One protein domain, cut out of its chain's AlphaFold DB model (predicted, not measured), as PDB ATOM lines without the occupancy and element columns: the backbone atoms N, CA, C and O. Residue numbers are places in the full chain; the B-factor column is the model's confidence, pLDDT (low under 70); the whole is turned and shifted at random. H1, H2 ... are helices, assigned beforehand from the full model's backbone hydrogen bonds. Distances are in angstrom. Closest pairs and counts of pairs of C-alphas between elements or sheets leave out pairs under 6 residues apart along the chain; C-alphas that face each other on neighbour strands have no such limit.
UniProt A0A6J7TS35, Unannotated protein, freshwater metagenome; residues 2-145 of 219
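What this domain is: This is residues 2 to 145 of the 219 residues of the protein "Unannotated protein" of freshwater metagenome (UniProt A0A6J7TS35). The long helices H7 and H8 make a hairpin that opens like a V, with H3 crossing H8, H1 meeting H8 by its last residues, and H2 and H6 toward the open end. The short H4 and H5 form a small corner on the far side from H1. The printed part has 144 residues with eight named helices, H1 to H8 in order, and no named strand: all helix, compact, with a radius of gyration of the C-alphas of 15.4 A and spans of 46 by 40 by 33 A.

How they stand to each other: Start at H1, residues 2 to 14: its residues 13 to 14 alone touch H8, residues 117 to 144, closest at the C-alphas of Leu 14 and Ala 128, 4.8 A. H2, residues 18 to 31, is about perpendicular to H1 at 81 degrees. H3, residues 47 to 62, touches residues 129 to 137 of H8 alone, at a steep tilt of 46 degrees, closest at the C-alphas of Ile 54 and Gly 133, 5.6 A. H4, residues 64 to 69, and H5, residues 71 to 76, touch only at the corner. H6, residues 79 to 88, is close but not clearly touching H2. H7, residues 91 to 113, forms a hairpin with H8, at a shallow tilt of 34.7 degrees, only just short of steep. Every O i to N i+4 pair is within hydrogen-bond range in H2, H4, H6 and H7, against 6 of 9 in H1, 10 of 12 in H3, 17 of 24 in H8 and 0 of 2 in H5, which has 3 of 3 O i to N i+3 pairs.

Where its parts are: Find C-alpha 2 at (114.588, 124.412, 181.207), where H1 begins. H7 runs 32.2 A, and H8 37.5 A to C-alpha 144 at (110.494, 105.620, 204.589).

The domain as a whole: The C-alphas farthest apart, of Asp 34 and Gly 115, are 46.2 A apart. The printed part has no cut, the link from H2 to H3 is long, and no printed residue is under 70 in pLDDT.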
ATOM      1  N   VAL A   2     114.591 123.453 180.075       91.81
ATOM      2  CA  VAL A   2     114.588 124.412 181.207       91.81
ATOM      3  C   VAL A   2     114.745 123.738 182.579       91.81
ATOM      4  O   VAL A   2     115.641 124.109 183.327       91.81
ATOM      5  N   GLU A   3     113.945 122.713 182.894       88.06
ATOM      6  CA  GLU A   3     114.033 121.983 184.179       88.06
ATOM      7  C   GLU A   3     115.428 121.414 184.441       88.06
ATOM      8  O   GLU A   3     115.934 121.436 185.558       88.06
ATOM      9  N   GLU A   4     116.063 120.921 183.382       91.12
ATOM     10  CA  GLU A   4     117.387 120.330 183.461       91.12
ATOM     11  C   GLU A   4     118.459 121.379 183.753       91.12
ATOM     12  O   GLU A   4     119.325 121.142 184.591       91.12
ATOM     13  N   LEU A   5     118.375 122.551 183.119       93.44
ATOM     14  CA  LEU A   5     119.261 123.670 183.420       93.44
ATOM     15  C   LEU A   5     119.089 124.142 184.867       93.44
ATOM     16  O   LEU A   5     120.082 124.290 185.574       93.44
ATOM     17  N   ILE A   6     117.844 124.318 185.320       93.88
ATOM     18  CA  ILE A   6     117.547 124.711 186.703       93.88
ATOM     19  C   ILE A   6     118.114 123.674 187.676       93.88
ATOM     20  O   ILE A   6     118.844 124.033 188.597       93.88
ATOM     21  N   GLY A   7     117.860 122.385 187.438       92.06
ATOM     22  CA  GLY A   7     118.393 121.300 188.257       92.06
ATOM     23  C   GLY A   7     119.923 121.294 188.308       92.06
ATOM     24  O   GLY A   7     120.505 121.161 189.384       92.06
ATOM     25  N   MET A   8     120.592 121.501 187.170       91.06
ATOM     26  CA  MET A   8     122.053 121.615 187.114       91.06
ATOM     27  C   MET A   8     122.571 122.824 187.902       91.06
ATOM     28  O   MET A   8     123.525 122.675 188.661       91.06
ATOM     29  N   LEU A   9     121.941 123.995 187.803       91.81
ATOM     30  CA  LEU A   9     122.339 125.166 188.591       91.81
ATOM     31  C   LEU A   9     122.138 124.925 190.094       91.81
ATOM     32  O   LEU A   9     123.037 125.201 190.886       91.81
ATOM     33  N   CYS A  10     121.014 124.319 190.482       91.50
ATOM     34  CA  CYS A  10     120.740 123.941 191.867       91.50
ATOM     35  C   CYS A  10     121.691 122.851 192.396       91.50
ATOM     36  O   CYS A  10     121.901 122.775 193.601       91.50
ATOM     37  N   SER A  11     122.304 122.032 191.534       90.94
ATOM     38  CA  SER A  11     123.256 120.992 191.959       90.94
ATOM     39  C   SER A  11     124.594 121.521 192.474       90.94
ATOM     40  O   SER A  11     125.248 120.856 193.279       90.94
ATOM     41  N   VAL A  12     125.003 122.713 192.028       88.19
ATOM     42  CA  VAL A  12     126.293 123.325 192.382       88.19
ATOM     43  C   VAL A  12     126.390 123.635 193.880       88.19
ATOM     44  O   VAL A  12     127.314 123.117 194.516       88.19
ATOM     45  N   PRO A  13     125.460 124.397 194.496       90.56
ATOM     46  CA  PRO A  13     125.513 124.648 195.937       90.56
ATOM     47  C   PRO A  13     125.331 123.371 196.768       90.56
ATOM     48  O   PRO A  13     125.794 123.317 197.901       90.56
ATOM     49  N   LEU A  14     124.708 122.329 196.204       89.81
ATOM     50  CA  LEU A  14     124.485 121.046 196.875       89.81
ATOM     51  C   LEU A  14     125.681 120.088 196.795       89.81
ATOM     52  O   LEU A  14     125.708 119.095 197.517       89.81
ATOM     53  N   LEU A  15     126.648 120.342 195.906       92.44
ATOM     54  CA  LEU A  15     127.715 119.392 195.566       92.44
ATOM     55  C   LEU A  15     127.171 117.987 195.227       92.44
ATOM     56  O   LEU A  15     127.805 116.976 195.531       92.44
ATOM     57  N   MET A  16     126.008 117.930 194.569       90.38
ATOM     58  CA  MET A  16     125.318 116.689 194.207       90.38
ATOM     59  C   MET A  16     124.818 116.744 192.755       90.38
ATOM     60  O   MET A  16     123.841 117.437 192.489       90.38
ATOM     61  N   PRO A  17     125.421 116.003 191.811       92.00
ATOM     62  CA  PRO A  17     125.119 116.118 190.383       92.00
ATOM     63  C   PRO A  17     123.657 115.773 190.055       92.00
ATOM     64  O   PRO A  17     123.217 114.639 190.243       92.00
ATOM     65  N   PHE A  18     122.925 116.737 189.483       92.62
ATOM     66  CA  PHE A  18     121.477 116.637 189.245       92.62
ATOM     67  C   PHE A  18     121.058 115.397 188.450       92.62
ATOM     68  O   PHE A  18     120.140 114.689 188.850       92.62
ATOM     69  N   ARG A  19     121.737 115.099 187.335       92.00
ATOM     70  CA  ARG A  19     121.392 113.948 186.484       92.00
ATOM     71  C   ARG A  19     121.561 112.612 187.210       92.00
ATOM     72  O   ARG A  19     120.735 111.724 187.022       92.00
ATOM     73  N   LEU A  20     122.595 112.490 188.045       91.81
ATOM     74  CA  LEU A  20     122.823 111.294 188.857       91.81
ATOM     75  C   LEU A  20     121.781 111.163 189.953       91.81
ATOM     76  O   LEU A  20     121.195 110.097 190.105       91.81
ATOM     77  N   HIS A  21     121.501 112.257 190.662       92.25
ATOM     78  CA  HIS A  21     120.454 112.254 191.671       92.25
ATOM     79  C   HIS A  21     119.094 111.904 191.057       92.25
ATOM     80  O   HIS A  21     118.410 111.036 191.580       92.25
ATOM     81  N   ARG A  22     118.741 112.470 189.895       92.94
ATOM     82  CA  ARG A  22     117.514 112.124 189.164       92.94
ATOM     83  C   ARG A  22     117.462 110.637 188.815       92.94
ATOM     84  O   ARG A  22     116.435 110.010 189.040       92.94
ATOM     85  N   ALA A  23     118.537 110.070 188.268       92.56
ATOM     86  CA  ALA A  23     118.579 108.648 187.920       92.56
ATOM     87  C   ALA A  23     118.430 107.746 189.159       92.56
ATOM     88  O   ALA A  23     117.647 106.797 189.132       92.56
ATOM     89  N   SER A  24     119.126 108.082 190.250       93.38
ATOM     90  CA  SER A  24     119.017 107.392 191.541       93.38
ATOM     91  C   SER A  24     117.610 107.477 192.119       93.38
ATOM     92  O   SER A  24     117.013 106.459 192.447       93.38
ATOM     93  N   HIS A  25     117.036 108.675 192.142       94.75
ATOM     94  CA  HIS A  25     115.697 108.934 192.660       94.75
ATOM     95  C   HIS A  25     114.610 108.185 191.876       94.75
ATOM     96  O   HIS A  25     113.689 107.620 192.457       94.75
ATOM     97  N   MET A  26     114.740 108.093 190.549       95.12
ATOM     98  CA  MET A  26     113.821 107.284 189.739       95.12
ATOM     99  C   MET A  26     113.938 105.783 190.041       95.12
ATOM    100  O   MET A  26     112.927 105.085 190.013       95.12
ATOM    101  N   ARG A  27     115.145 105.275 190.338       95.31
ATOM    102  CA  ARG A  27     115.333 103.884 190.789       95.31
ATOM    103  C   ARG A  27     114.726 103.657 192.167       95.31
ATOM    104  O   ARG A  27     114.059 102.648 192.354       95.31
ATOM    105  N   HIS A  28     114.890 104.611 193.077       96.00
ATOM    106  CA  HIS A  28     114.240 104.589 194.380       96.00
ATOM    107  C   HIS A  28     112.710 104.514 194.245       96.00
ATOM    108  O   HIS A  28     112.102 103.630 194.829       96.00
ATOM    109  N   HIS A  29     112.081 105.332 193.389       96.50
ATOM    110  CA  HIS A  29     110.632 105.241 193.104       96.50
ATOM    111  C   HIS A  29     110.210 103.877 192.542       96.50
ATOM    112  O   HIS A  29     109.122 103.393 192.834       96.50
ATOM    113  N   ALA A  30     111.055 103.252 191.720       95.62
ATOM    114  CA  ALA A  30     110.754 101.958 191.109       95.62
ATOM    115  C   ALA A  30     110.912 100.772 192.075       95.62
ATOM    116  O   ALA A  30     110.254  99.747 191.892       95.62
ATOM    117  N   TYR A  31     111.795 100.894 193.068       95.94
ATOM    118  CA  TYR A  31     112.212  99.798 193.940       95.94
ATOM    119  C   TYR A  31     112.187 100.172 195.422       95.94
ATOM    120  O   TYR A  31     112.974  99.631 196.183       95.94
ATOM    121  N   THR A  32     111.318 101.093 195.837       96.19
ATOM    122  CA  THR A  32     111.307 101.650 197.198       96.19
ATOM    123  C   THR A  32     111.338 100.545 198.259       96.19
ATOM    124  O   THR A  32     110.531  99.615 198.208       96.19
ATOM    125  N   ASN A  33     112.263 100.655 199.218       95.38
ATOM    126  CA  ASN A  33     112.524  99.692 200.297       95.38
ATOM    127  C   ASN A  33     113.041  98.307 199.856       95.38
ATOM    128  O   ASN A  33     113.036  97.357 200.641       95.38
ATOM    129  N   ASP A  34     113.522  98.154 198.625       95.06
ATOM    130  CA  ASP A  34     114.228  96.948 198.193       95.06
ATOM    131  C   ASP A  34     115.704  96.979 198.615       95.06
ATOM    132  O   ASP A  34     116.470  97.839 198.183       95.06
ATOM    133  N   ALA A  35     116.128  96.010 199.426       91.44
ATOM    134  CA  ALA A  35     117.477  95.960 199.995       91.44
ATOM    135  C   ALA A  35     118.622  95.885 198.968       91.44
ATOM    136  O   ALA A  35     119.758  96.252 199.295       91.44
ATOM    137  N   ASP A  36     118.341  95.407 197.754       91.31
ATOM    138  CA  ASP A  36     119.332  95.200 196.698       91.31
ATOM    139  C   ASP A  36     119.177  96.173 195.524       91.31
ATOM    140  O   ASP A  36     120.139  96.379 194.777       91.31
ATOM    141  N   ARG A  37     117.987  96.755 195.332       92.62
ATOM    142  CA  ARG A  37     117.657  97.596 194.168       92.62
ATOM    143  C   ARG A  37     117.351  99.051 194.508       92.62
ATOM    144  O   ARG A  37     117.489  99.897 193.623       92.62
ATOM    145  N   ASP A  38     116.976  99.358 195.745       94.56
ATOM    146  CA  ASP A  38     116.779 100.734 196.192       94.56
ATOM    147  C   ASP A  38     118.132 101.374 196.547       94.56
ATOM    148  O   ASP A  38     118.802 100.938 197.494       94.56
ATOM    149  N   PRO A  39     118.566 102.421 195.826       93.00
ATOM    150  CA  PRO A  39     119.810 103.107 196.146       93.00
ATOM    151  C   PRO A  39     119.780 103.831 197.497       93.00
ATOM    152  O   PRO A  39     120.850 104.094 198.041       93.00
ATOM    153  N   ASP A  40     118.601 104.106 198.060       93.75
ATOM    154  CA  ASP A  40     118.445 104.859 199.306       93.75
ATOM    155  C   ASP A  40     118.233 103.946 200.527       93.75
ATOM    156  O   ASP A  40     118.282 104.414 201.669       93.75
ATOM    157  N   HIS A  41     118.116 102.623 200.336       93.12
ATOM    158  CA  HIS A  41     117.900 101.663 201.430       93.12
ATOM    159  C   HIS A  41     119.037 101.653 202.464       93.12
ATOM    160  O   HIS A  41     118.835 101.274 203.617       93.12
ATOM    161  N   PHE A  42     120.245 102.107 202.117       91.62
ATOM    162  CA  PHE A  42     121.324 102.241 203.105       91.62
ATOM    163  C   PHE A  42     120.987 103.222 204.242       91.62
ATOM    164  O   PHE A  42     121.627 103.163 205.295       91.62
ATOM    165  N   SER A  43     120.024 104.129 204.032       92.62
ATOM    166  CA  SER A  43     119.583 105.097 205.035       92.62
ATOM    167  C   SER A  43     118.724 104.463 206.133       92.62
ATOM    168  O   SER A  43     118.749 104.955 207.260       92.62
ATOM    169  N   GLN A  44     118.035 103.348 205.854       92.12
ATOM    170  CA  GLN A  44     117.120 102.678 206.785       92.12
ATOM    171  C   GLN A  44     117.797 102.237 208.085       92.12
ATOM    172  O   GLN A  44     118.979 101.901 208.091       92.12
ATOM    173  N   GLY A  45     117.038 102.201 209.181       91.56
ATOM    174  CA  GLY A  45     117.488 101.820 210.523       91.56
ATOM    175  C   GLY A  45     117.007 102.812 211.579       91.56
ATOM    176  O   GLY A  45     116.134 103.642 211.313       91.56
ATOM    177  N   GLU A  46     117.596 102.749 212.767       92.94
ATOM    178  CA  GLU A  46     117.260 103.639 213.883       92.94
ATOM    179  C   GLU A  46     117.774 105.070 213.643       92.94
ATOM    180  O   GLU A  46     118.867 105.263 213.101       92.94
ATOM    181  N   LEU A  47     117.047 106.084 214.127       93.50
ATOM    182  CA  LEU A  47     117.434 107.501 214.018       93.50
ATOM    183  C   LEU A  47     118.866 107.770 214.518       93.50
ATOM    184  O   LEU A  47     119.624 108.520 213.902       93.50
ATOM    185  N   ARG A  48     119.273 107.106 215.611       94.19
ATOM    186  CA  ARG A  48     120.614 107.248 216.213       94.19
ATOM    187  C   ARG A  48     121.765 106.799 215.305       94.19
ATOM    188  O   ARG A  48     122.907 107.172 215.548       94.19
ATOM    189  N   GLU A  49     121.487 106.005 214.272       92.25
ATOM    190  CA  GLU A  49     122.496 105.524 213.322       92.25
ATOM    191  C   GLU A  49     122.755 106.517 212.183       92.25
ATOM    192  O   GLU A  49     123.791 106.437 211.514       92.25
ATOM    193  N   LEU A  50     121.832 107.457 211.942       92.44
ATOM    194  CA  LEU A  50     121.933 108.401 210.829       92.44
ATOM    195  C   LEU A  50     123.211 109.247 210.846       92.44
ATOM    196  O   LEU A  50     123.826 109.348 209.785       92.44
ATOM    197  N   PRO A  51     123.685 109.807 211.980       93.88
ATOM    198  CA  PRO A  51     124.926 110.579 211.988       93.88
ATOM    199  C   PRO A  51     126.124 109.794 211.438       93.88
ATOM    200  O   PRO A  51     126.899 110.319 210.638       93.88
ATOM    201  N   LEU A  52     126.241 108.508 211.793       91.69
ATOM    202  CA  LEU A  52     127.311 107.646 211.295       91.69
ATOM    203  C   LEU A  52     127.149 107.343 209.799       91.69
ATOM    204  O   LEU A  52     128.138 107.342 209.063       91.69
ATOM    205  N   LYS A  53     125.918 107.129 209.320       91.69
ATOM    206  CA  LYS A  53     125.629 106.925 207.889       91.69
ATOM    207  C   LYS A  53     125.960 108.171 207.066       91.69
ATOM    208  O   LYS A  53     126.610 108.053 206.027       91.69
ATOM    209  N   ILE A  54     125.602 109.357 207.565       92.44
ATOM    210  CA  ILE A  54     125.918 110.659 206.958       92.44
ATOM    211  C   ILE A  54     127.436 110.873 206.904       92.44
ATOM    212  O   ILE A  54     127.971 111.256 205.860       92.44
ATOM    213  N   LEU A  55     128.152 110.584 207.993       91.81
ATOM    214  CA  LEU A  55     129.612 110.664 208.021       91.81
ATOM    215  C   LEU A  55     130.250 109.676 207.033       91.81
ATOM    216  O   LEU A  55     131.189 110.037 206.320       91.81
ATOM    217  N   SER A  56     129.711 108.459 206.947       89.69
ATOM    218  CA  SER A  56     130.200 107.407 206.052       89.69
ATOM    219  C   SER A  56     130.068 107.818 204.587       89.69
ATOM    220  O   SER A  56     131.063 107.833 203.865       89.69
ATOM    221  N   ILE A  57     128.872 108.224 204.144       89.94
ATOM    222  CA  ILE A  57     128.653 108.651 202.753       89.94
ATOM    223  C   ILE A  57     129.422 109.936 202.423       89.94
ATOM    224  O   ILE A  57     129.965 110.066 201.327       89.94
ATOM    225  N   THR A  58     129.563 110.854 203.386       90.88
ATOM    226  CA  THR A  58     130.382 112.062 203.225       90.88
ATOM    227  C   THR A  58     131.855 111.721 203.018       90.88
ATOM    228  O   THR A  58     132.489 112.264 202.113       90.88
ATOM    229  N   SER A  59     132.392 110.793 203.811       90.19
ATOM    230  CA  SER A  59     133.779 110.328 203.699       90.19
ATOM    231  C   SER A  59     134.021 109.608 202.374       90.19
ATOM    232  O   SER A  59     135.017 109.860 201.702       90.19
ATOM    233  N   ILE A  60     133.073 108.768 201.951       88.88
ATOM    234  CA  ILE A  60     133.134 108.069 200.662       88.88
ATOM    235  C   ILE A  60     133.139 109.063 199.503       88.88
ATOM    236  O   ILE A  60     133.967 108.948 198.603       88.88
ATOM    237  N   ASN A  61     132.265 110.070 199.543       88.88
ATOM    238  CA  ASN A  61     132.220 111.112 198.524       88.88
ATOM    239  C   ASN A  61     133.502 111.954 198.509       88.88
ATOM    240  O   ASN A  61     133.987 112.289 197.434       88.88
ATOM    241  N   ALA A  62     134.079 112.276 199.668       89.38
ATOM    242  CA  ALA A  62     135.337 113.019 199.751       89.38
ATOM    243  C   ALA A  62     136.532 112.212 199.208       89.38
ATOM    244  O   ALA A  62     137.414 112.777 198.571       89.38
ATOM    245  N   LEU A  63     136.538 110.892 199.405       91.00
ATOM    246  CA  LEU A  63     137.626 109.990 199.005       91.00
ATOM    247  C   LEU A  63     137.313 109.192 197.730       91.00
ATOM    248  O   LEU A  63     137.943 108.164 197.471       91.00
ATOM    249  N   LEU A  64     136.353 109.656 196.921       90.94
ATOM    250  CA  LEU A  64     135.827 108.920 195.771       90.94
ATOM    251  C   LEU A  64     136.922 108.386 194.828       90.94
ATOM    252  O   LEU A  64     136.861 107.197 194.514       90.94
ATOM    253  N   PRO A  65     137.939 109.165 194.393       90.81
ATOM    254  CA  PRO A  65     138.974 108.638 193.503       90.81
ATOM    255  C   PRO A  65     139.766 107.494 194.134       90.81
ATOM    256  O   PRO A  65     140.061 106.507 193.464       90.81
ATOM    257  N   LEU A  66     140.067 107.587 195.431       91.12
ATOM    258  CA  LEU A  66     140.803 106.544 196.132       91.12
ATOM    259  C   LEU A  66     139.988 105.240 196.157       91.12
ATOM    260  O   LEU A  66     140.487 104.185 195.781       91.12
ATOM    261  N   ILE A  67     138.693 105.317 196.476       89.88
ATOM    262  CA  ILE A  67     137.783 104.157 196.477       89.88
ATOM    263  C   ILE A  67     137.566 103.602 195.056       89.88
ATOM    264  O   ILE A  67     137.470 102.386 194.849       89.88
ATOM    265  N   ALA A  68     137.488 104.483 194.058       87.81
ATOM    266  CA  ALA A  68     137.263 104.114 192.667       87.81
ATOM    267  C   ALA A  68     138.477 103.408 192.050       87.81
ATOM    268  O   ALA A  68     138.292 102.416 191.343       87.81
ATOM    269  N   PHE A  69     139.698 103.869 192.333       91.69
ATOM    270  CA  PHE A  69     140.916 103.412 191.657       91.69
ATOM    271  C   PHE A  69     141.808 102.482 192.488       91.69
ATOM    272  O   PHE A  69     142.678 101.835 191.911       91.69
ATOM    273  N   ILE A  70     141.578 102.346 193.798       93.44
ATOM    274  CA  ILE A  70     142.347 101.457 194.684       93.44
ATOM    275  C   ILE A  70     141.417 100.336 195.183       93.44
ATOM    276  O   ILE A  70     140.719 100.509 196.184       93.44
ATOM    277  N   PRO A  71     141.368  99.161 194.517       89.12
ATOM    278  CA  PRO A  71     140.396  98.108 194.827       89.12
ATOM    279  C   PRO A  71     140.360  97.648 196.296       89.12
ATOM    280  O   PRO A  71     139.255  97.436 196.799       89.12
ATOM    281  N   PRO A  72     141.496  97.539 197.023       92.94
ATOM    282  CA  PRO A  72     141.474  97.234 198.455       92.94
ATOM    283  C   PRO A  72     140.626  98.200 199.291       92.94
ATOM    284  O   PRO A  72     139.993  97.764 200.248       92.94
ATOM    285  N   MET A  73     140.534  99.480 198.910       89.38
ATOM    286  CA  MET A  73     139.747 100.474 199.649       89.38
ATOM    287  C   MET A  73     138.243 100.216 199.589       89.38
ATOM    288  O   MET A  73     137.519 100.620 200.494       89.38
ATOM    289  N   ARG A  74     137.752  99.481 198.585       87.44
ATOM    290  CA  ARG A  74     136.330  99.112 198.497       87.44
ATOM    291  C   ARG A  74     135.901  98.157 199.612       87.44
ATOM    292  O   ARG A  74     134.720  98.109 199.931       87.44
ATOM    293  N   LYS A  75     136.846  97.438 200.232       87.12
ATOM    294  CA  LYS A  75     136.581  96.576 201.398       87.12
ATOM    295  C   LYS A  75     136.251  97.371 202.665       87.12
ATOM    296  O   LYS A  75     135.702  96.801 203.597       87.12
ATOM    297  N   LEU A  76     136.573  98.667 202.692       85.44
ATOM    298  CA  LEU A  76     136.260  99.570 203.803       85.44
ATOM    299  C   LEU A  76     134.836 100.140 203.712       85.44
ATOM    300  O   LEU A  76     134.382 100.814 204.633       85.44
ATOM    301  N   LEU A  77     134.128  99.904 202.601       85.69
ATOM    302  CA  LEU A  77     132.747 100.341 202.446       85.69
ATOM    303  C   LEU A  77     131.834  99.529 203.359       85.69
ATOM    304  O   LEU A  77     131.874  98.300 203.368       85.69
ATOM    305  N   HIS A  78     130.938 100.222 204.060       83.94
ATOM    306  CA  HIS A  78     129.858  99.559 204.777       83.94
ATOM    307  C   HIS A  78     129.029  98.695 203.798       83.94
ATOM    308  O   HIS A  78     128.691  99.189 202.715       83.94
ATOM    309  N   PRO A  79     128.643  97.448 204.144       84.25
ATOM    310  CA  PRO A  79     127.945  96.543 203.223       84.25
ATOM    311  C   PRO A  79     126.682  97.143 202.596       84.25
ATOM    312  O   PRO A  79     126.443  96.967 201.403       84.25
ATOM    313  N   ALA A  80     125.909  97.915 203.366       82.69
ATOM    314  CA  ALA A  80     124.719  98.594 202.852       82.69
ATOM    315  C   ALA A  80     125.048  99.625 201.755       82.69
ATOM    316  O   ALA A  80     124.315  99.735 200.779       82.69
ATOM    317  N   ILE A  81     126.180 100.329 201.868       84.06
ATOM    318  CA  ILE A  81     126.621 101.306 200.864       84.06
ATOM    319  C   ILE A  81     127.187 100.592 199.634       84.06
ATOM    320  O   ILE A  81     126.945 101.010 198.506       84.06
ATOM    321  N   ALA A  82     127.904  99.481 199.824       85.25
ATOM    322  CA  ALA A  82     128.357  98.653 198.711       85.25
ATOM    323  C   ALA A  82     127.171  98.107 197.888       85.25
ATOM    324  O   ALA A  82     127.226  98.129 196.656       85.25
ATOM    325  N   ARG A  83     126.085  97.683 198.554       85.25
ATOM    326  CA  ARG A  83     124.828  97.285 197.895       85.25
ATOM    327  C   ARG A  83     124.155  98.451 197.173       85.25
ATOM    328  O   ARG A  83     123.897  98.325 195.981       85.25
ATOM    329  N   ALA A  84     123.977  99.596 197.832       83.38
ATOM    330  CA  ALA A  84     123.400 100.797 197.216       83.38
ATOM    331  C   ALA A  84     124.181 101.258 195.968       83.38
ATOM    332  O   ALA A  84     123.603 101.578 194.926       83.38
ATOM    333  N   ASN A  85     125.516 101.212 196.034       81.94
ATOM    334  CA  ASN A  85     126.371 101.489 194.883       81.94
ATOM    335  C   ASN A  85     126.128 100.486 193.755       81.94
ATOM    336  O   ASN A  85     126.032 100.898 192.607       81.94
ATOM    337  N   LYS A  86     125.991  99.188 194.056       82.94
ATOM    338  CA  LYS A  86     125.681  98.155 193.055       82.94
ATOM    339  C   LYS A  86     124.306  98.374 192.409       82.94
ATOM    340  O   LYS A  86     124.208  98.230 191.195       82.94
ATOM    341  N   ALA A  87     123.299  98.787 193.182       78.69
ATOM    342  CA  ALA A  87     121.965  99.144 192.684       78.69
ATOM    343  C   ALA A  87     121.992 100.327 191.694       78.69
ATOM    344  O   ALA A  87     121.137 100.443 190.816       78.69
ATOM    345  N   SER A  88     123.002 101.193 191.816       74.38
ATOM    346  CA  SER A  88     123.186 102.386 190.981       74.38
ATOM    347  C   SER A  88     124.285 102.266 189.926       74.38
ATOM    348  O   SER A  88     124.445 103.161 189.100       74.38
ATOM    349  N   ALA A  89     125.087 101.201 189.953       73.12
ATOM    350  CA  ALA A  89     126.353 101.166 189.238       73.12
ATOM    351  C   ALA A  89     126.155 101.000 187.729       73.12
ATOM    352  O   ALA A  89     125.936  99.900 187.223       73.12
ATOM    353  N   ASN A  90     126.369 102.082 186.983       84.75
ATOM    354  CA  ASN A  90     126.732 101.990 185.575       84.75
ATOM    355  C   ASN A  90     127.944 102.879 185.255       84.75
ATOM    356  O   ASN A  90     128.240 103.860 185.941       84.75
ATOM    357  N   LYS A  91     128.686 102.507 184.205       87.06
ATOM    358  CA  LYS A  91     129.955 103.159 183.837       87.06
ATOM    359  C   LYS A  91     129.777 104.643 183.502       87.06
ATOM    360  O   LYS A  91     130.639 105.451 183.843       87.06
ATOM    361  N   ALA A  92     128.683 104.995 182.827       90.38
ATOM    362  CA  ALA A  92     128.404 106.370 182.424       90.38
ATOM    363  C   ALA A  92     128.145 107.268 183.642       90.38
ATOM    364  O   ALA A  92     128.680 108.374 183.724       90.38
ATOM    365  N   GLU A  93     127.387 106.766 184.612       89.75
ATOM    366  CA  GLU A  93     127.093 107.454 185.861       89.75
ATOM    367  C   GLU A  93     128.331 107.590 186.744       89.75
ATOM    368  O   GLU A  93     128.618 108.687 187.216       89.75
ATOM    369  N   GLY A  94     129.130 106.527 186.882       89.88
ATOM    370  CA  GLY A  94     130.397 106.591 187.614       89.88
ATOM    371  C   GLY A  94     131.367 107.618 187.018       89.88
ATOM    372  O   GLY A  94     131.985 108.397 187.745       89.88
ATOM    373  N   LEU A  95     131.452 107.698 185.685       91.81
ATOM    374  CA  LEU A  95     132.255 108.718 185.006       91.81
ATOM    375  C   LEU A  95     131.700 110.132 185.232       91.81
ATOM    376  O   LEU A  95     132.475 111.072 185.409       91.81
ATOM    377  N   MET A  96     130.377 110.298 185.239       92.00
ATOM    378  CA  MET A  96     129.739 111.577 185.549       92.00
ATOM    379  C   MET A  96     130.025 112.010 186.992       92.00
ATOM    380  O   MET A  96     130.361 113.173 187.214       92.00
ATOM    381  N   GLN A  97     129.964 111.080 187.948       91.31
ATOM    382  CA  GLN A  97     130.267 111.337 189.355       91.31
ATOM    383  C   GLN A  97     131.729 111.754 189.526       91.31
ATOM    384  O   GLN A  97     132.007 112.759 190.173       91.31
ATOM    385  N   LEU A  98     132.657 111.035 188.884       92.94
ATOM    386  CA  LEU A  98     134.081 111.353 188.925       92.94
ATOM    387  C   LEU A  98     134.383 112.724 188.304       92.94
ATOM    388  O   LEU A  98     135.130 113.505 188.883       92.94
ATOM    389  N   ARG A  99     133.790 113.048 187.147       94.00
ATOM    390  CA  ARG A  99     133.953 114.366 186.507       94.00
ATOM    391  C   ARG A  99     133.439 115.488 187.399       94.00
ATOM    392  O   ARG A  99     134.136 116.480 187.587       94.00
ATOM    393  N   PHE A 100     132.245 115.323 187.966       92.88
ATOM    394  CA  PHE A 100     131.674 116.295 188.893       92.88
ATOM    395  C   PHE A 100     132.564 116.477 190.128       92.88
ATOM    396  O   PHE A 100     132.831 117.605 190.543       92.88
ATOM    397  N   TRP A 101     133.080 115.375 190.678       94.00
ATOM    398  CA  TRP A 101     134.013 115.395 191.800       94.00
ATOM    399  C   TRP A 101     135.288 116.173 191.459       94.00
ATOM    400  O   TRP A 101     135.641 117.091 192.192       94.00
ATOM    401  N   LEU A 102     135.929 115.874 190.323       95.31
ATOM    402  CA  LEU A 102     137.157 116.542 189.876       95.31
ATOM    403  C   LEU A 102     136.951 118.046 189.676       95.31
ATOM    404  O   LEU A 102     137.775 118.835 190.122       95.31
ATOM    405  N   ILE A 103     135.841 118.445 189.050       94.62
ATOM    406  CA  ILE A 103     135.517 119.861 188.832       94.62
ATOM    407  C   ILE A 103     135.318 120.564 190.176       94.62
ATOM    408  O   ILE A 103     135.964 121.570 190.448       94.62
ATOM    409  N   THR A 104     134.456 120.029 191.041       92.62
ATOM    410  CA  THR A 104     134.125 120.683 192.316       92.62
ATOM    411  C   THR A 104     135.319 120.759 193.264       92.62
ATOM    412  O   THR A 104     135.571 121.816 193.838       92.62
ATOM    413  N   HIS A 105     136.112 119.691 193.383       92.81
ATOM    414  CA  HIS A 105     137.308 119.690 194.230       92.81
ATOM    415  C   HIS A 105     138.456 120.489 193.607       92.81
ATOM    416  O   HIS A 105     139.226 121.101 194.341       92.81
ATOM    417  N   GLY A 106     138.536 120.565 192.276       95.31
ATOM    418  CA  GLY A 106     139.442 121.474 191.577       95.31
ATOM    419  C   GLY A 106     139.136 122.940 191.889       95.31
ATOM    420  O   GLY A 106     140.049 123.691 192.219       95.31
ATOM    421  N   VAL A 107     137.858 123.342 191.878       95.38
ATOM    422  CA  VAL A 107     137.448 124.701 192.279       95.38
ATOM    423  C   VAL A 107     137.790 124.970 193.748       95.38
ATOM    424  O   VAL A 107     138.329 126.029 194.057       95.38
ATOM    425  N   LEU A 108     137.537 124.014 194.648       94.88
ATOM    426  CA  LEU A 108     137.917 124.145 196.061       94.88
ATOM    427  C   LEU A 108     139.438 124.282 196.235       94.88
ATOM    428  O   LEU A 108     139.886 125.125 197.009       94.88
ATOM    429  N   LEU A 109     140.234 123.507 195.493       96.56
ATOM    430  CA  LEU A 109     141.693 123.606 195.509       96.56
ATOM    431  C   LEU A 109     142.164 124.978 195.015       96.56
ATOM    432  O   LEU A 109     142.980 125.612 195.676       96.56
ATOM    433  N   VAL A 110     141.627 125.466 193.894       98.19
ATOM    434  CA  VAL A 110     141.941 126.809 193.382       98.19
ATOM    435  C   VAL A 110     141.574 127.877 194.411       98.19
ATOM    436  O   VAL A 110     142.379 128.774 194.650       98.19
ATOM    437  N   ALA A 111     140.418 127.767 195.074       97.81
ATOM    438  CA  ALA A 111     140.030 128.686 196.141       97.81
ATOM    439  C   ALA A 111     141.052 128.685 197.288       97.81
ATOM    440  O   ALA A 111     141.460 129.748 197.740       97.81
ATOM    441  N   VAL A 112     141.531 127.515 197.721       97.81
ATOM    442  CA  VAL A 112     142.597 127.414 198.731       97.81
ATOM    443  C   VAL A 112     143.886 128.092 198.257       97.81
ATOM    444  O   VAL A 112     144.415 128.940 198.971       97.81
ATOM    445  N   LEU A 113     144.359 127.776 197.048       98.19
ATOM    446  CA  LEU A 113     145.615 128.306 196.498       98.19
ATOM    447  C   LEU A 113     145.582 129.823 196.256       98.19
ATOM    448  O   LEU A 113     146.626 130.466 196.255       98.19
ATOM    449  N   THR A 114     144.393 130.395 196.067       98.19
ATOM    450  CA  THR A 114     144.180 131.833 195.835       98.19
ATOM    451  C   THR A 114     143.793 132.605 197.103       98.19
ATOM    452  O   THR A 114     143.474 133.787 197.023       98.19
ATOM    453  N   GLY A 115     143.819 131.967 198.282       97.94
ATOM    454  CA  GLY A 115     143.520 132.610 199.572       97.94
ATOM    455  C   GLY A 115     142.034 132.649 199.962       97.94
ATOM    456  O   GLY A 115     141.696 133.114 201.046       97.94
ATOM    457  N   PHE A 116     141.141 132.095 199.141       98.19
ATOM    458  CA  PHE A 116     139.698 131.969 199.396       98.19
ATOM    459  C   PHE A 116     139.294 130.622 200.021       98.19
ATOM    460  O   PHE A 116     138.108 130.287 200.064       98.19
ATOM    461  N   GLY A 117     140.256 129.845 200.530       97.44
ATOM    462  CA  GLY A 117     140.008 128.520 201.106       97.44
ATOM    463  C   GLY A 117     138.990 128.537 202.247       97.44
ATOM    464  O   GLY A 117     138.044 127.751 202.232       97.44
ATOM    465  N   TRP A 118     139.128 129.468 203.197       97.62
ATOM    466  CA  TRP A 118     138.185 129.604 204.313       97.62
ATOM    467  C   TRP A 118     136.774 130.002 203.868       97.62
ATOM    468  O   TRP A 118     135.837 129.294 204.240       97.62
ATOM    469  N   PRO A 119     136.583 131.052 203.040       97.62
ATOM    470  CA  PRO A 119     135.279 131.344 202.450       97.62
ATOM    471  C   PRO A 119     134.654 130.144 201.730       97.62
ATOM    472  O   PRO A 119     133.504 129.808 201.998       97.62
ATOM    473  N   ALA A 120     135.402 129.454 200.866       96.38
ATOM    474  CA  ALA A 120     134.889 128.297 200.132       96.38
ATOM    475  C   ALA A 120     134.506 127.138 201.068       96.38
ATOM    476  O   ALA A 120     133.482 126.478 200.881       96.38
ATOM    477  N   PHE A 121     135.299 126.907 202.113       95.19
ATOM    478  CA  PHE A 121     135.030 125.866 203.095       95.19
ATOM    479  C   PHE A 121     133.782 126.167 203.940       95.19
ATOM    480  O   PHE A 121     132.905 125.310 204.063       95.19
ATOM    481  N   LEU A 122     133.675 127.384 204.479       96.50
ATOM    482  CA  LEU A 122     132.604 127.788 205.396       96.50
ATOM    483  C   LEU A 122     131.278 128.089 204.688       96.50
ATOM    484  O   LEU A 122     130.222 127.803 205.245       96.50
ATOM    485  N   LEU A 123     131.315 128.659 203.480       95.69
ATOM    486  CA  LEU A 123     130.118 129.146 202.780       95.69
ATOM    487  C   LEU A 123     129.610 128.196 201.694       95.69
ATOM    488  O   LEU A 123     128.474 128.341 201.252       95.69
ATOM    489  N   TRP A 124     130.414 127.218 201.268       95.25
ATOM    490  CA  TRP A 124     130.002 126.260 200.241       95.25
ATOM    491  C   TRP A 124     130.161 124.810 200.687       95.25
ATOM    492  O   TRP A 124     129.176 124.072 200.704       95.25
ATOM    493  N   TYR A 125     131.360 124.392 201.102       94.50
ATOM    494  CA  TYR A 125     131.604 122.985 201.423       94.50
ATOM    495  C   TYR A 125     130.812 122.513 202.649       94.50
ATOM    496  O   TYR A 125     130.063 121.543 202.541       94.50
ATOM    497  N   ILE A 126     130.935 123.192 203.798       94.94
ATOM    498  CA  ILE A 126     130.196 122.834 205.020       94.94
ATOM    499  C   ILE A 126     128.676 122.883 204.793       94.94
ATOM    500  O   ILE A 126     128.029 121.869 205.068       94.94
ATOM    501  N   PRO A 127     128.087 123.967 204.244       95.81
ATOM    502  CA  PRO A 127     126.655 124.012 203.955       95.81
ATOM    503  C   PRO A 127     126.188 122.864 203.059       95.81
ATOM    504  O   PRO A 127     125.165 122.249 203.351       95.81
ATOM    505  N   ALA A 128     126.964 122.491 202.036       94.75
ATOM    506  CA  ALA A 128     126.643 121.346 201.189       94.75
ATOM    507  C   ALA A 128     126.641 120.013 201.964       94.75
ATOM    508  O   ALA A 128     125.791 119.159 201.716       94.75
ATOM    509  N   ARG A 129     127.561 119.813 202.923       93.88
ATOM    510  CA  ARG A 129     127.579 118.600 203.768       93.88
ATOM    511  C   ARG A 129     126.419 118.561 204.758       93.88
ATOM    512  O   ARG A 129     125.808 117.508 204.930       93.88
ATOM    513  N   LEU A 130     126.097 119.694 205.377       94.38
ATOM    514  CA  LEU A 130     124.939 119.811 206.266       94.38
ATOM    515  C   LEU A 130     123.642 119.535 205.503       94.38
ATOM    516  O   LEU A 130     122.807 118.759 205.961       94.38
ATOM    517  N   GLN A 131     123.517 120.090 204.298       93.62
ATOM    518  CA  GLN A 131     122.382 119.854 203.417       93.62
ATOM    519  C   GLN A 131     122.285 118.394 202.960       93.62
ATOM    520  O   GLN A 131     121.182 117.860 202.903       93.62
ATOM    521  N   LEU A 132     123.403 117.715 202.673       92.94
ATOM    522  CA  LEU A 132     123.397 116.273 202.393       92.94
ATOM    523  C   LEU A 132     122.845 115.479 203.585       92.94
ATOM    524  O   LEU A 132     122.015 114.592 203.400       92.94
ATOM    525  N   GLY A 133     123.270 115.818 204.806       94.94
ATOM    526  CA  GLY A 133     122.732 115.218 206.026       94.94
ATOM    527  C   GLY A 133     121.232 115.471 206.191       94.94
ATOM    528  O   GLY A 133     120.482 114.545 206.495       94.94
ATOM    529  N   TRP A 134     120.787 116.699 205.917       95.12
ATOM    530  CA  TRP A 134     119.371 117.061 205.938       95.12
ATOM    531  C   TRP A 134     118.560 116.262 204.916       95.12
ATOM    532  O   TRP A 134     117.541 115.689 205.282       95.12
ATOM    533  N   LEU A 135     119.030 116.144 203.670       93.19
ATOM    534  CA  LEU A 135     118.376 115.338 202.633       93.19
ATOM    535  C   LEU A 135     118.274 113.864 203.035       93.19
ATOM    536  O   LEU A 135     117.212 113.267 202.895       93.19
ATOM    537  N   LEU A 136     119.338 113.279 203.592       94.38
ATOM    538  CA  LEU A 136     119.290 111.893 204.063       94.38
ATOM    539  C   LEU A 136     118.264 111.699 205.178       94.38
ATOM    540  O   LEU A 136     117.555 110.697 205.184       94.38
ATOM    541  N   LEU A 137     118.143 112.669 206.085       95.75
ATOM    542  CA  LEU A 137     117.144 112.630 207.143       95.75
ATOM    543  C   LEU A 137     115.722 112.778 206.588       95.75
ATOM    544  O   LEU A 137     114.880 111.940 206.880       95.75
ATOM    545  N   VAL A 138     115.436 113.835 205.824       95.38
ATOM    546  CA  VAL A 138     114.051 114.231 205.498       95.38
ATOM    547  C   VAL A 138     113.506 113.606 204.221       95.38
ATOM    548  O   VAL A 138     112.294 113.567 204.047       95.38
ATOM    549  N   PHE A 139     114.387 113.149 203.333       93.50
ATOM    550  CA  PHE A 139     114.027 112.595 202.031       93.50
ATOM    551  C   PHE A 139     114.160 111.073 202.032       93.50
ATOM    552  O   PHE A 139     113.205 110.388 201.700       93.50
ATOM    553  N   ALA A 140     115.312 110.546 202.457       94.25
ATOM    554  CA  ALA A 140     115.589 109.111 202.381       94.25
ATOM    555  C   ALA A 140     115.096 108.337 203.615       94.25
ATOM    556  O   ALA A 140     114.474 107.289 203.482       94.25
ATOM    557  N   TRP A 141     115.341 108.842 204.827       96.69
ATOM    558  CA  TRP A 141     115.025 108.096 206.046       96.69
ATOM    559  C   TRP A 141     113.623 108.385 206.590       96.69
ATOM    560  O   TRP A 141     112.833 107.463 206.770       96.69
ATOM    561  N   TYR A 142     113.286 109.652 206.852       96.88
ATOM    562  CA  TYR A 142     112.055 110.024 207.557       96.88
ATOM    563  C   TYR A 142     110.793 109.525 206.846       96.88
ATOM    564  O   TYR A 142     109.957 108.911 207.508       96.88
ATOM    565  N   PRO A 143     110.615 109.707 205.529       96.50
ATOM    566  CA  PRO A 143     109.385 109.282 204.872       96.50
ATOM    567  C   PRO A 143     109.265 107.766 204.686       96.50
ATOM    568  O   PRO A 143     108.164 107.250 204.504       96.50
ATOM    569  N   HIS A 144     110.394 107.064 204.772       96.31
ATOM    570  CA  HIS A 144     110.494 105.620 204.589       96.31
ATOM    571  C   HIS A 144     110.684 104.883 205.911       96.31
ATOM    572  O   HIS A 144     110.849 103.670 205.907       96.31
ATOM    573  N   HIS A 145     110.681 105.575 207.054       94.94
ATOM    574  CA  HIS A 145     111.061 104.957 208.315       94.94
ATOM    575  C   HIS A 145     110.148 103.773 208.703       94.94
ATOM    576  O   HIS A 145     108.928 103.768 208.484       94.94
TER     577      HIS A 145